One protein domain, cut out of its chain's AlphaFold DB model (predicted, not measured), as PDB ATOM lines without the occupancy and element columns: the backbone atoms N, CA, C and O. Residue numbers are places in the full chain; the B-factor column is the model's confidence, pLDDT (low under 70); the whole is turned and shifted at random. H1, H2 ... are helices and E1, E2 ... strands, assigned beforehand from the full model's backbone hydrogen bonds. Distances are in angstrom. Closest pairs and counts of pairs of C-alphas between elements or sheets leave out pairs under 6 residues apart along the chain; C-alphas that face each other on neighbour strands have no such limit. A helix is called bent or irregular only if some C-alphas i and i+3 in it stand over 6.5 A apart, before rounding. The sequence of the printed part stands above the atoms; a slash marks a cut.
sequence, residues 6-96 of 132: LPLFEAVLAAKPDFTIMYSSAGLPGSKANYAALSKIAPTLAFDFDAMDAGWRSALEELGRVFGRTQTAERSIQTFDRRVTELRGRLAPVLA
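What this domain is: This is residues 6 to 96 of the 132 residues of the protein "ABC transporter substrate-binding protein" of Deinococcus sp. HMF7620 (UniProt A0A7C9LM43). Two short strands, E1 and E2, lie side by side between helices H2 and H3, and from this small body residues 78 to 96, of which 78 to 95 belong to the long helix H4, stick out as an arm. H3 and H4 form a helical hairpin, and H1 lies at the far end from the arm, near H2. The printed part has 91 residues, in the order H1 E1 H2 E2 H3 H4, mostly helix, with one parallel sheet, E1 next to E2. It is loose, with a radius of gyration of the C-alphas of 17.5 A, and elongated, spanning 52 by 31 by 19 A.

How they stand to each other: H1, residues 6 to 15, and H2, residues 31 to 38, are near each other. E1, residues 20 to 23, and E2, residues 44 to 47, are parallel at 23 degrees, with N 22 and O 45 2.9 A apart, within hydrogen-bond range. E1, H2 and E2 make a strand-helix-strand unit, two parallel neighbour strands with a helix between them in the chain, its crossover right-handed. The closest C-alphas of H2 and E2 are those of Leu 38 and Thr 44, 6.4 A apart. The closest C-alphas of E2 and H3, residues 55 to 66, are those of Phe 47 and Ala 59, 6.5 A apart. H4, residues 70 to 95, touches H3 with residues 70 to 77 alone, at a shallow tilt of 22 degrees, opposite ways; the closest C-alphas are those of Gly 64 and Thr 70, 4.1 A apart. Every O i to N i+4 pair is within hydrogen-bond range in H1, H2 and H3, and 20 of 22 in H4. H1 and H4 are apart.

Where its parts are: H1 begins at C-alpha 6 (10.761, 28.496, 26.851) and is 14.5 A long; H3 is 16.4 A. H4 is 33.9 A long and ends at C-alpha 95 (56.321, 28.070, 38.477). It has a kink of 46 degrees near residue 89 and is irregular, with C-alphas 90 and 93 7.6 A apart.

The domain as a whole: The C-alphas farthest apart, those of Lys 40 and Pro 93, are 53.3 A apart. The printed part has no cut and no long link. Mean pLDDT of the printed part is 85.5; residues 6 to 8, 26 to 27, 50 to 54 and 95 are under 70.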
ATOM      1  N   LEU A   6      12.000  27.834  26.419       51.19
ATOM      2  CA  LEU A   6      10.761  28.496  26.851       51.19
ATOM      3  C   LEU A   6      10.760  29.001  28.313       51.19
ATOM      4  O   LEU A   6      10.410  30.165  28.510       51.19
ATOM      5  N   PRO A   7      11.199  28.233  29.337       59.00
ATOM      6  CA  PRO A   7      11.098  28.696  30.726       59.00
ATOM      7  C   PRO A   7      12.018  29.885  31.036       59.00
ATOM      8  O   PRO A   7      11.705  30.691  31.910       59.00
ATOM      9  N   LEU A   8      13.131  30.039  30.308       69.81
ATOM     10  CA  LEU A   8      14.047  31.162  30.509       69.81
ATOM     11  C   LEU A   8      13.434  32.483  30.025       69.81
ATOM     12  O   LEU A   8      13.514  33.486  30.730       69.81
ATOM     13  N   PHE A   9      12.798  32.499  28.851       76.94
ATOM     14  CA  PHE A   9      12.205  33.726  28.305       76.94
ATOM     15  C   PHE A   9      10.966  34.177  29.076       76.94
ATOM     16  O   PHE A   9      10.813  35.372  29.327       76.94
ATOM     17  N   GLU A  10      10.114  33.243  29.504       79.94
ATOM     18  CA  GLU A  10       8.972  33.570  30.364       79.94
ATOM     19  C   GLU A  10       9.429  34.149  31.709       79.94
ATOM     20  O   GLU A  10       8.883  35.155  32.164       79.94
ATOM     21  N   ALA A  11      10.487  33.588  32.306       82.75
ATOM     22  CA  ALA A  11      11.071  34.122  33.532       82.75
ATOM     23  C   ALA A  11      11.641  35.540  33.342       82.75
ATOM     24  O   ALA A  11      11.428  36.404  34.192       82.75
ATOM     25  N   VAL A  12      12.315  35.814  32.217       83.88
ATOM     26  CA  VAL A  12      12.826  37.161  31.901       83.88
ATOM     27  C   VAL A  12      11.680  38.161  31.714       83.88
ATOM     28  O   VAL A  12      11.737  39.267  32.248       83.88
ATOM     29  N   LEU A  13      10.611  37.775  31.011       85.56
ATOM     30  CA  LEU A  13       9.424  38.618  30.843       85.56
ATOM     31  C   LEU A  13       8.746  38.928  32.184       85.56
ATOM     32  O   LEU A  13       8.342  40.068  32.419       85.56
ATOM     33  N   ALA A  14       8.648  37.939  33.075       86.94
ATOM     34  CA  ALA A  14       8.084  38.116  34.410       86.94
ATOM     35  C   ALA A  14       8.938  39.045  35.291       86.94
ATOM     36  O   ALA A  14       8.386  39.830  36.064       86.94
ATOM     37  N   ALA A  15      10.266  38.993  35.148       87.38
ATOM     38  CA  ALA A  15      11.201  39.825  35.902       87.38
ATOM     39  C   ALA A  15      11.187  41.307  35.487       87.38
ATOM     40  O   ALA A  15      11.602  42.146  36.282       87.38
ATOM     41  N   LYS A  16      10.704  41.631  34.276       89.62
ATOM     42  CA  LYS A  16      10.640  43.000  33.722       89.62
ATOM     43  C   LYS A  16      11.948  43.785  33.931       89.62
ATOM     44  O   LYS A  16      11.928  44.834  34.580       89.62
ATOM     45  N   PRO A  17      13.086  43.277  33.429       91.25
ATOM     46  CA  PRO A  17      14.365  43.942  33.618       91.25
ATOM     47  C   PRO A  17      14.369  45.322  32.953       91.25
ATOM     48  O   PRO A  17      13.763  45.521  31.903       91.25
ATOM     49  N   ASP A  18      15.098  46.263  33.541       93.50
ATOM     50  CA  ASP A  18      15.436  47.552  32.927       93.50
ATOM     51  C   ASP A  18      16.717  47.471  32.075       93.50
ATOM     52  O   ASP A  18      16.952  48.322  31.215       93.50
ATOM     53  N   PHE A  19      17.520  46.421  32.268       91.25
ATOM     54  CA  PHE A  19      18.716  46.109  31.496       91.25
ATOM     55  C   PHE A  19      19.022  44.605  31.535       91.25
ATOM     56  O   PHE A  19      18.847  43.953  32.562       91.25
ATOM     57  N   THR A  20      19.514  44.039  30.432       90.38
ATOM     58  CA  THR A  20      19.909  42.623  30.347       90.38
ATOM     59  C   THR A  20      21.369  42.481  29.933       90.38
ATOM     60  O   THR A  20      21.831  43.139  29.005       90.38
ATOM     61  N   ILE A  21      22.097  41.576  30.590       88.50
ATOM     62  CA  ILE A  21      23.451  41.165  30.197       88.50
ATOM     63  C   ILE A  21      23.379  39.715  29.735       88.50
ATOM     64  O   ILE A  21      22.824  38.875  30.441       88.50
ATOM     65  N   MET A  22      23.952  39.414  28.574       85.88
ATOM     66  CA  MET A  22      24.020  38.050  28.057       85.88
ATOM     67  C   MET A  22      25.433  37.667  27.637       85.88
ATOM     68  O   MET A  22      26.190  38.472  27.094       85.88
ATOM     69  N   TYR A  23      25.758  36.395  27.838       84.62
ATOM     70  CA  TYR A  23      26.898  35.785  27.176       84.62
ATOM     71  C   TYR A  23      26.558  35.523  25.705       84.62
ATOM     72  O   TYR A  23      25.492  34.996  25.383       84.62
ATOM     73  N   SER A  24      27.468  35.901  24.815       79.62
ATOM     74  CA  SER A  24      27.349  35.722  23.376       79.62
ATOM     75  C   SER A  24      28.718  35.473  22.769       79.62
ATOM     76  O   SER A  24      29.477  36.416  22.566       79.62
ATOM     77  N   SER A  25      28.974  34.235  22.363       76.81
ATOM     78  CA  SER A  25      30.116  33.901  21.515       76.81
ATOM     79  C   SER A  25      29.672  33.639  20.075       76.81
ATOM     80  O   SER A  25      28.571  33.133  19.835       76.81
ATOM     81  N   ALA A  26      30.529  33.959  19.098       67.44
ATOM     82  CA  ALA A  26      30.260  33.738  17.674       67.44
ATOM     83  C   ALA A  26      30.002  32.257  17.333       67.44
ATOM     84  O   ALA A  26      29.312  31.966  16.356       67.44
ATOM     85  N   GLY A  27      30.523  31.334  18.151       67.12
ATOM     86  CA  GLY A  27      30.313  29.892  18.014       67.12
ATOM     87  C   GLY A  27      29.077  29.344  18.731       67.12
ATOM     88  O   GLY A  27      28.769  28.171  18.546       67.12
ATOM     89  N   LEU A  28      28.364  30.146  19.536       76.25
ATOM     90  CA  LEU A  28      27.245  29.663  20.347       76.25
ATOM     91  C   LEU A  28      25.937  29.647  19.528       76.25
ATOM     92  O   LEU A  28      25.426  30.716  19.158       76.25
ATOM     93  N   PRO A  29      25.346  28.465  19.254       77.06
ATOM     94  CA  PRO A  29      24.090  28.373  18.520       77.06
ATOM     95  C   PRO A  29      22.980  29.165  19.220       77.06
ATOM     96  O   PRO A  29      22.811  29.090  20.433       77.06
ATOM     97  N   GLY A  30      22.215  29.940  18.451       79.31
ATOM     98  CA  GLY A  30      21.089  30.718  18.976       79.31
ATOM     99  C   GLY A  30      21.452  32.056  19.628       79.31
ATOM    100  O   GLY A  30      20.539  32.827  19.905       79.31
ATOM    101  N   SER A  31      22.737  32.408  19.787       83.19
ATOM    102  CA  SER A  31      23.131  33.668  20.444       83.19
ATOM    103  C   SER A  31      22.500  34.914  19.797       83.19
ATOM    104  O   SER A  31      21.887  35.738  20.474       83.19
ATOM    105  N   LYS A  32      22.539  35.015  18.460       84.00
ATOM    106  CA  LYS A  32      21.920  36.135  17.722       84.00
ATOM    107  C   LYS A  32      20.402  36.201  17.900       84.00
ATOM    108  O   LYS A  32      19.849  37.289  18.043       84.00
ATOM    109  N   ALA A  33      19.733  35.049  17.874       86.19
ATOM    110  CA  ALA A  33      18.284  34.975  18.041       86.19
ATOM    111  C   ALA A  33      17.882  35.383  19.466       86.19
ATOM    112  O   ALA A  33      16.961  36.180  19.638       86.19
ATOM    113  N   ASN A  34      18.632  34.918  20.467       86.56
ATOM    114  CA  ASN A  34      18.414  35.269  21.864       86.56
ATOM    115  C   ASN A  34      18.654  36.758  22.115       86.56
ATOM    116  O   ASN A  34      17.815  37.403  22.734       86.56
ATOM    117  N   TYR A  35      19.727  37.332  21.562       88.62
ATOM    118  CA  TYR A  35      19.979  38.772  21.633       88.62
ATOM    119  C   TYR A  35      18.820  39.581  21.055       88.62
ATOM    120  O   TYR A  35      18.321  40.502  21.700       88.62
ATOM    121  N   ALA A  36      18.351  39.219  19.858       88.94
ATOM    122  CA  ALA A  36      17.242  39.908  19.212       88.94
ATOM    123  C   ALA A  36      15.929  39.789  20.002       88.94
ATOM    124  O   ALA A  36      15.134  40.726  20.005       88.94
ATOM    125  N   ALA A  37      15.685  38.655  20.664       87.88
ATOM    126  CA  ALA A  37      14.508  38.460  21.503       87.88
ATOM    127  C   ALA A  37      14.597  39.252  22.820       87.88
ATOM    128  O   ALA A  37      13.663  39.975  23.152       87.88
ATOM    129  N   LEU A  38      15.727  39.179  23.533       89.56
ATOM    130  CA  LEU A  38      15.950  39.893  24.796       89.56
ATOM    131  C   LEU A  38      15.966  41.415  24.600       89.56
ATOM    132  O   LEU A  38      15.374  42.141  25.395       89.56
ATOM    133  N   SER A  39      16.516  41.891  23.479       91.81
ATOM    134  CA  SER A  39      16.552  43.321  23.133       91.81
ATOM    135  C   SER A  39      15.165  43.936  22.910       91.81
ATOM    136  O   SER A  39      15.026  45.155  22.945       91.81
ATOM    137  N   LYS A  40      14.128  43.116  22.675       91.69
ATOM    138  CA  LYS A  40      12.729  43.583  22.621       91.69
ATOM    139  C   LYS A  40      12.125  43.800  24.008       91.69
ATOM    140  O   LYS A  40      11.118  44.490  24.112       91.69
ATOM    141  N   ILE A  41      12.697  43.176  25.037       91.12
ATOM    142  CA  ILE A  41      12.216  43.245  26.420       91.12
ATOM    143  C   ILE A  41      12.883  44.421  27.134       91.12
ATOM    144  O   ILE A  41      12.195  45.235  27.740       91.12
ATOM    145  N   ALA A  42      14.211  44.523  27.031       91.75
ATOM    146  CA  ALA A  42      15.008  45.566  27.669       91.75
ATOM    147  C   ALA A  42      16.296  45.840  26.873       91.75
ATOM    148  O   ALA A  42      16.756  44.958  26.136       91.75
ATOM    149  N   PRO A  43      16.932  47.018  27.042       92.00
ATOM    150  CA  PRO A  43      18.290  47.250  26.561       92.00
ATOM    151  C   PRO A  43      19.200  46.081  26.950       92.00
ATOM    152  O   PRO A  43      19.308  45.728  28.124       92.00
ATOM    153  N   THR A  44      19.798  45.438  25.949       91.06
ATOM    154  CA  THR A  44      20.559  44.201  26.132       91.06
ATOM    155  C   THR A  44      21.991  44.404  25.680       91.06
ATOM    156  O   THR A  44      22.246  44.940  24.604       91.06
ATOM    157  N   LEU A  45      22.927  43.937  26.494       88.69
ATOM    158  CA  LEU A  45      24.351  43.982  26.225       88.69
ATOM    159  C   LEU A  45      24.900  42.557  26.167       88.69
ATOM    160  O   LEU A  45      24.740  41.773  27.104       88.69
ATOM    161  N   ALA A  46      25.516  42.220  25.038       87.50
ATOM    162  CA  ALA A  46      26.014  40.885  24.746       87.50
ATOM    163  C   ALA A  46      27.541  40.875  24.675       87.50
ATOM    164  O   ALA A  46      28.122  41.675  23.944       87.50
ATOM    165  N   PHE A  47      28.177  39.942  25.386       84.25
ATOM    166  CA  PHE A  47      29.635  39.810  25.400       84.25
ATOM    167  C   PHE A  47      30.106  38.378  25.253       84.25
ATOM    168  O   PHE A  47      29.541  37.457  25.843       84.25
ATOM    169  N   ASP A  48      31.218  38.221  24.545       81.88
ATOM    170  CA  ASP A  48      32.016  37.011  24.617       81.88
ATOM    171  C   ASP A  48      32.995  37.133  25.795       81.88
ATOM    172  O   ASP A  48      34.027  37.802  25.698       81.88
ATOM    173  N   PHE A  49      32.644  36.528  26.932       70.62
ATOM    174  CA  PHE A  49      33.511  36.517  28.116       70.62
ATOM    175  C   PHE A  49      34.745  35.620  27.936       70.62
ATOM    176  O   PHE A  49      35.728  35.809  28.654       70.62
ATOM    177  N   ASP A  50      34.711  34.698  26.969       67.69
ATOM    178  CA  ASP A  50      35.749  33.687  26.744       67.69
ATOM    179  C   ASP A  50      36.763  34.103  25.673       67.69
ATOM    180  O   ASP A  50      37.751  33.401  25.447       67.69
ATOM    181  N   ALA A  51      36.564  35.260  25.031       67.69
ATOM    182  CA  ALA A  51      37.575  35.859  24.172       67.69
ATOM    183  C   ALA A  51      38.879  36.023  24.979       67.69
ATOM    184  O   ALA A  51      38.931  36.804  25.934       67.69
ATOM    185  N   MET A  52      39.903  35.234  24.621       57.47
ATOM    186  CA  MET A  52      41.107  35.031  25.436       57.47
ATOM    187  C   MET A  52      41.699  36.348  25.970       57.47
ATOM    188  O   MET A  52      41.843  37.326  25.237       57.47
ATOM    189  N   ASP A  53      42.033  36.331  27.266       59.75
ATOM    190  CA  ASP A  53      42.657  37.369  28.109       59.75
ATOM    191  C   ASP A  53      41.932  38.721  28.273       59.75
ATOM    192  O   ASP A  53      41.984  39.308  29.362       59.75
ATOM    193  N   ALA A  54      41.235  39.213  27.249       67.25
ATOM    194  CA  ALA A  54      40.627  40.544  27.247       67.25
ATOM    195  C   ALA A  54      39.100  40.543  27.411       67.25
ATOM    196  O   ALA A  54      38.557  41.549  27.860       67.25
ATOM    197  N   GLY A  55      38.401  39.439  27.107       81.62
ATOM    198  CA  GLY A  55      36.934  39.405  27.024       81.62
ATOM    199  C   GLY A  55      36.235  39.927  28.280       81.62
ATOM    200  O   GLY A  55      35.431  40.858  28.220       81.62
ATOM    201  N   TRP A  56      36.612  39.404  29.450       86.62
ATOM    202  CA  TRP A  56      36.026  39.835  30.721       86.62
ATOM    203  C   TRP A  56      36.440  41.253  31.148       86.62
ATOM    204  O   TRP A  56      35.646  41.943  31.788       86.62
ATOM    205  N   ARG A  57      37.656  41.707  30.803       90.56
ATOM    206  CA  ARG A  57      38.133  43.061  31.142       90.56
ATOM    207  C   ARG A  57      37.378  44.106  30.336       90.56
ATOM    208  O   ARG A  57      36.782  45.001  30.924       90.56
ATOM    209  N   SER A  58      37.317  43.922  29.019       88.19
ATOM    210  CA  SER A  58      36.567  44.796  28.117       88.19
ATOM    211  C   SER A  58      35.081  44.826  28.475       88.19
ATOM    212  O   SER A  58      34.468  45.892  28.479       88.19
ATOM    213  N   ALA A  59      34.498  43.678  28.839       87.38
ATOM    214  CA  ALA A  59      33.114  43.633  29.301       87.38
ATOM    215  C   ALA A  59      32.913  44.441  30.594       87.38
ATOM    216  O   ALA A  59      31.948  45.192  30.706       87.38
ATOM    217  N   LEU A  60      33.827  44.332  31.563       91.06
ATOM    218  CA  LEU A  60      33.742  45.084  32.816       91.06
ATOM    219  C   LEU A  60      33.924  46.596  32.610       91.06
ATOM    220  O   LEU A  60      33.227  47.383  33.252       91.06
ATOM    221  N   GLU A  61      34.823  47.008  31.718       91.94
ATOM    222  CA  GLU A  61      35.006  48.414  31.334       91.94
ATOM    223  C   GLU A  61      33.742  48.988  30.693       91.94
ATOM    224  O   GLU A  61      33.263  50.052  31.091       91.94
ATOM    225  N   GLU A  62      33.154  48.249  29.755       89.38
ATOM    226  CA  GLU A  62      31.933  48.649  29.062       89.38
ATOM    227  C   GLU A  62      30.732  48.714  30.016       89.38
ATOM    228  O   GLU A  62      29.973  49.682  29.992       89.38
ATOM    229  N   LEU A  63      30.598  47.754  30.937       90.56
ATOM    230  CA  LEU A  63      29.612  47.822  32.021       90.56
ATOM    231  C   LEU A  63      29.855  49.046  32.913       90.56
ATOM    232  O   LEU A  63      28.915  49.754  33.274       90.56
ATOM    233  N   GLY A  64      31.117  49.339  33.235       93.88
ATOM    234  CA  GLY A  64      31.506  50.557  33.937       93.88
ATOM    235  C   GLY A  64      31.018  51.811  33.213       93.88
ATOM    236  O   GLY A  64      30.434  52.687  33.843       93.88
ATOM    237  N   ARG A  65      31.178  51.882  31.892       92.94
ATOM    238  CA  ARG A  65      30.710  53.007  31.077       92.94
ATOM    239  C   ARG A  65      29.184  53.111  31.052       92.94
ATOM    240  O   ARG A  65      28.654  54.195  31.285       92.94
ATOM    241  N   VAL A  66      28.485  52.000  30.813       91.38
ATOM    242  CA  VAL A  66      27.013  51.947  30.728       91.38
ATOM    243  C   VAL A  66      26.358  52.350  32.048       91.38
ATOM    244  O   VAL A  66      25.394  53.109  32.047       91.38
ATOM    245  N   PHE A  67      26.904  51.902  33.180       92.62
ATOM    246  CA  PHE A  67      26.349  52.193  34.505       92.62
ATOM    247  C   PHE A  67      26.961  53.427  35.189       92.62
ATOM    248  O   PHE A  67      26.678  53.668  36.364       92.62
ATOM    249  N   GLY A  68      27.819  54.198  34.508       95.56
ATOM    250  CA  GLY A  68      28.475  55.379  35.090       95.56
ATOM    251  C   GLY A  68      29.441  55.057  36.243       95.56
ATOM    252  O   GLY A  68      29.635  55.860  37.152       95.56
ATOM    253  N   ARG A  69      30.036  53.861  36.233       96.88
ATOM    254  CA  ARG A  69      30.934  53.300  37.257       96.88
ATOM    255  C   ARG A  69      32.350  53.019  36.741       96.88
ATOM    256  O   ARG A  69      33.042  52.175  37.309       96.88
ATOM    257  N   THR A  70      32.812  53.735  35.718       97.31
ATOM    258  CA  THR A  70      34.133  53.538  35.085       97.31
ATOM    259  C   THR A  70      35.277  53.435  36.098       97.31
ATOM    260  O   THR A  70      36.018  52.458  36.090       97.31
ATOM    261  N   GLN A  71      35.348  54.346  37.074       97.19
ATOM    262  CA  GLN A  71      36.410  54.323  38.089       97.19
ATOM    263  C   GLN A  71      36.371  53.069  38.987       97.19
ATOM    264  O   GLN A  71      37.403  52.602  39.473       97.19
ATOM    265  N   THR A  72      35.183  52.499  39.219       97.19
ATOM    266  CA  THR A  72      35.039  51.240  39.973       97.19
ATOM    267  C   THR A  72      35.501  50.046  39.137       97.19
ATOM    268  O   THR A  72      36.172  49.160  39.671       97.19
ATOM    269  N   ALA A  73      35.183  50.033  37.840       96.50
ATOM    270  CA  ALA A  73      35.650  49.009  36.906       96.50
ATOM    271  C   ALA A  73      37.186  49.015  36.807       96.50
ATOM    272  O   ALA A  73      37.820  48.000  37.098       96.50
ATOM    273  N   GLU A  74      37.788  50.178  36.545       96.62
ATOM    274  CA  GLU A  74      39.246  50.359  36.474       96.62
ATOM    275  C   GLU A  74      39.947  49.902  37.757       96.62
ATOM    276  O   GLU A  74      40.904  49.127  37.716       96.62
ATOM    277  N   ARG A  75      39.441  50.316  38.927       97.75
ATOM    278  CA  ARG A  75      40.012  49.910  40.220       97.75
ATOM    279  C   ARG A  75      39.943  48.397  40.430       97.75
ATOM    280  O   ARG A  75      40.852  47.824  41.038       97.75
ATOM    281  N   SER A  76      38.877  47.753  39.962       96.25
ATOM    282  CA  SER A  76      38.701  46.303  40.077       96.25
ATOM    283  C   SER A  76      39.720  45.557  39.213       96.25
ATOM    284  O   SER A  76      40.374  44.640  39.711       96.25
ATOM    285  N   ILE A  77      39.936  46.015  37.974       94.94
ATOM    286  CA  ILE A  77      40.944  45.468  37.053       94.94
ATOM    287  C   ILE A  77      42.354  45.658  37.625       94.94
ATOM    288  O   ILE A  77      43.088  44.687  37.790       94.94
ATOM    289  N   GLN A  78      42.701  46.872  38.060       96.75
ATOM    290  CA  GLN A  78      44.005  47.160  38.674       96.75
ATOM    291  C   GLN A  78      44.259  46.314  39.930       96.75
ATOM    292  O   GLN A  78      45.374  45.852  40.180       96.75
ATOM    293  N   THR A  79      43.221  46.091  40.741       97.12
ATOM    294  CA  THR A  79      43.322  45.239  41.931       97.12
ATOM    295  C   THR A  79      43.599  43.789  41.555       97.12
ATOM    296  O   THR A  79      44.419  43.147  42.216       97.12
ATOM    297  N   PHE A  80      42.939  43.280  40.513       94.81
ATOM    298  CA  PHE A  80      43.189  41.947  39.982       94.81
ATOM    299  C   PHE A  80      44.629  41.816  39.472       94.81
ATOM    300  O   PHE A  80      45.350  40.931  39.930       94.81
ATOM    301  N   ASP A  81      45.086  42.736  38.622       94.31
ATOM    302  CA  ASP A  81      46.429  42.687  38.034       94.31
ATOM    303  C   ASP A  81      47.525  42.761  39.103       94.31
ATOM    304  O   ASP A  81      48.494  41.999  39.072       94.31
ATOM    305  N   ARG A  82      47.339  43.605  40.125       96.75
ATOM    306  CA  ARG A  82      48.245  43.658  41.280       96.75
ATOM    307  C   ARG A  82      48.328  42.310  41.999       96.75
ATOM    308  O   ARG A  82      49.429  41.860  42.300       96.75
ATOM    309  N   ARG A  83      47.188  41.657  42.262       95.50
ATOM    310  CA  ARG A  83      47.151  40.339  42.923       95.50
ATOM    311  C   ARG A  83      47.818  39.265  42.073       95.50
ATOM    312  O   ARG A  83      48.553  38.446  42.613       95.50
ATOM    313  N   VAL A  84      47.601  39.279  40.757       92.38
ATOM    314  CA  VAL A  84      48.261  38.347  39.834       92.38
ATOM    315  C   VAL A  84      49.775  38.530  39.879       92.38
ATOM    316  O   VAL A  84      50.498  37.543  40.006       92.38
ATOM    317  N   THR A  85      50.265  39.769  39.832       92.31
ATOM    318  CA  THR A  85      51.701  40.070  39.918       92.31
ATOM    319  C   THR A  85      52.298  39.634  41.256       92.31
ATOM    320  O   THR A  85      53.334  38.970  41.278       92.31
ATOM    321  N   GLU A  86      51.627  39.936  42.371       93.06
ATOM    322  CA  GLU A  86      52.063  39.519  43.708       93.06
ATOM    323  C   GLU A  86      52.148  37.988  43.822       93.06
ATOM    324  O   GLU A  86      53.157  37.439  44.272       93.06
ATOM    325  N   LEU A  87      51.112  37.280  43.362       91.81
ATOM    326  CA  LEU A  87      51.070  35.820  43.382       91.81
ATOM    327  C   LEU A  87      52.126  35.204  42.465       91.81
ATOM    328  O   LEU A  87      52.774  34.245  42.873       91.81
ATOM    329  N   ARG A  88      52.357  35.757  41.267       86.06
ATOM    330  CA  ARG A  88      53.436  35.298  40.375       86.06
ATOM    331  C   ARG A  88      54.800  35.392  41.052       86.06
ATOM    332  O   ARG A  88      55.576  34.449  40.944       86.06
ATOM    333  N   GLY A  89      55.070  36.475  41.785       87.50
ATOM    334  CA  GLY A  89      56.303  36.617  42.564       87.50
ATOM    335  C   GLY A  89      56.430  35.553  43.657       87.50
ATOM    336  O   GLY A  89      57.459  34.890  43.763       87.50
ATOM    337  N   ARG A  90      55.361  35.328  44.429       88.25
ATOM    338  CA  ARG A  90      55.337  34.323  45.511       88.25
ATOM    339  C   ARG A  90      55.435  32.885  45.003       88.25
ATOM    340  O   ARG A  90      56.005  32.036  45.680       88.25
ATOM    341  N   LEU A  91      54.870  32.614  43.830       86.62
ATOM    342  CA  LEU A  91      54.835  31.291  43.215       86.62
ATOM    343  C   LEU A  91      56.013  31.035  42.273       86.62
ATOM    344  O   LEU A  91      56.124  29.919  41.780       86.62
ATOM    345  N   ALA A  92      56.911  32.000  42.045       81.12
ATOM    346  CA  ALA A  92      58.061  31.842  41.150       81.12
ATOM    347  C   ALA A  92      58.872  30.542  41.376       81.12
ATOM    348  O   ALA A  92      59.200  29.891  40.384       81.12
ATOM    349  N   PRO A  93      59.124  30.079  42.623       78.38
ATOM    350  CA  PRO A  93      59.820  28.809  42.855       78.38
ATOM    351  C   PRO A  93      59.054  27.572  42.359       78.38
ATOM    352  O   PRO A  93      59.666  26.598  41.936       78.38
ATOM    353  N   VAL A  94      57.720  27.612  42.410       76.81
ATOM    354  CA  VAL A  94      56.825  26.525  41.972       76.81
ATOM    355  C   VAL A  94      56.570  26.613  40.466       76.81
ATOM    356  O   VAL A  94      56.528  25.597  39.783       76.81
ATOM    357  N   LEU A  95      56.464  27.827  39.917       69.88
ATOM    358  CA  LEU A  95      56.321  28.070  38.477       69.88
ATOM    359  C   LEU A  95      57.568  27.658  37.679       69.88
ATOM    360  O   LEU A  95      57.469  27.435  36.478       69.88
ATOM    361  N   ALA A  96      58.725  27.533  38.337       70.56
ATOM    362  CA  ALA A  96      59.945  26.993  37.746       70.56
ATOM    363  C   ALA A  96      59.921  25.459  37.580       70.56
ATOM    364  O   ALA A  96      60.859  24.891  37.020       70.56
TER     365      ALA A  96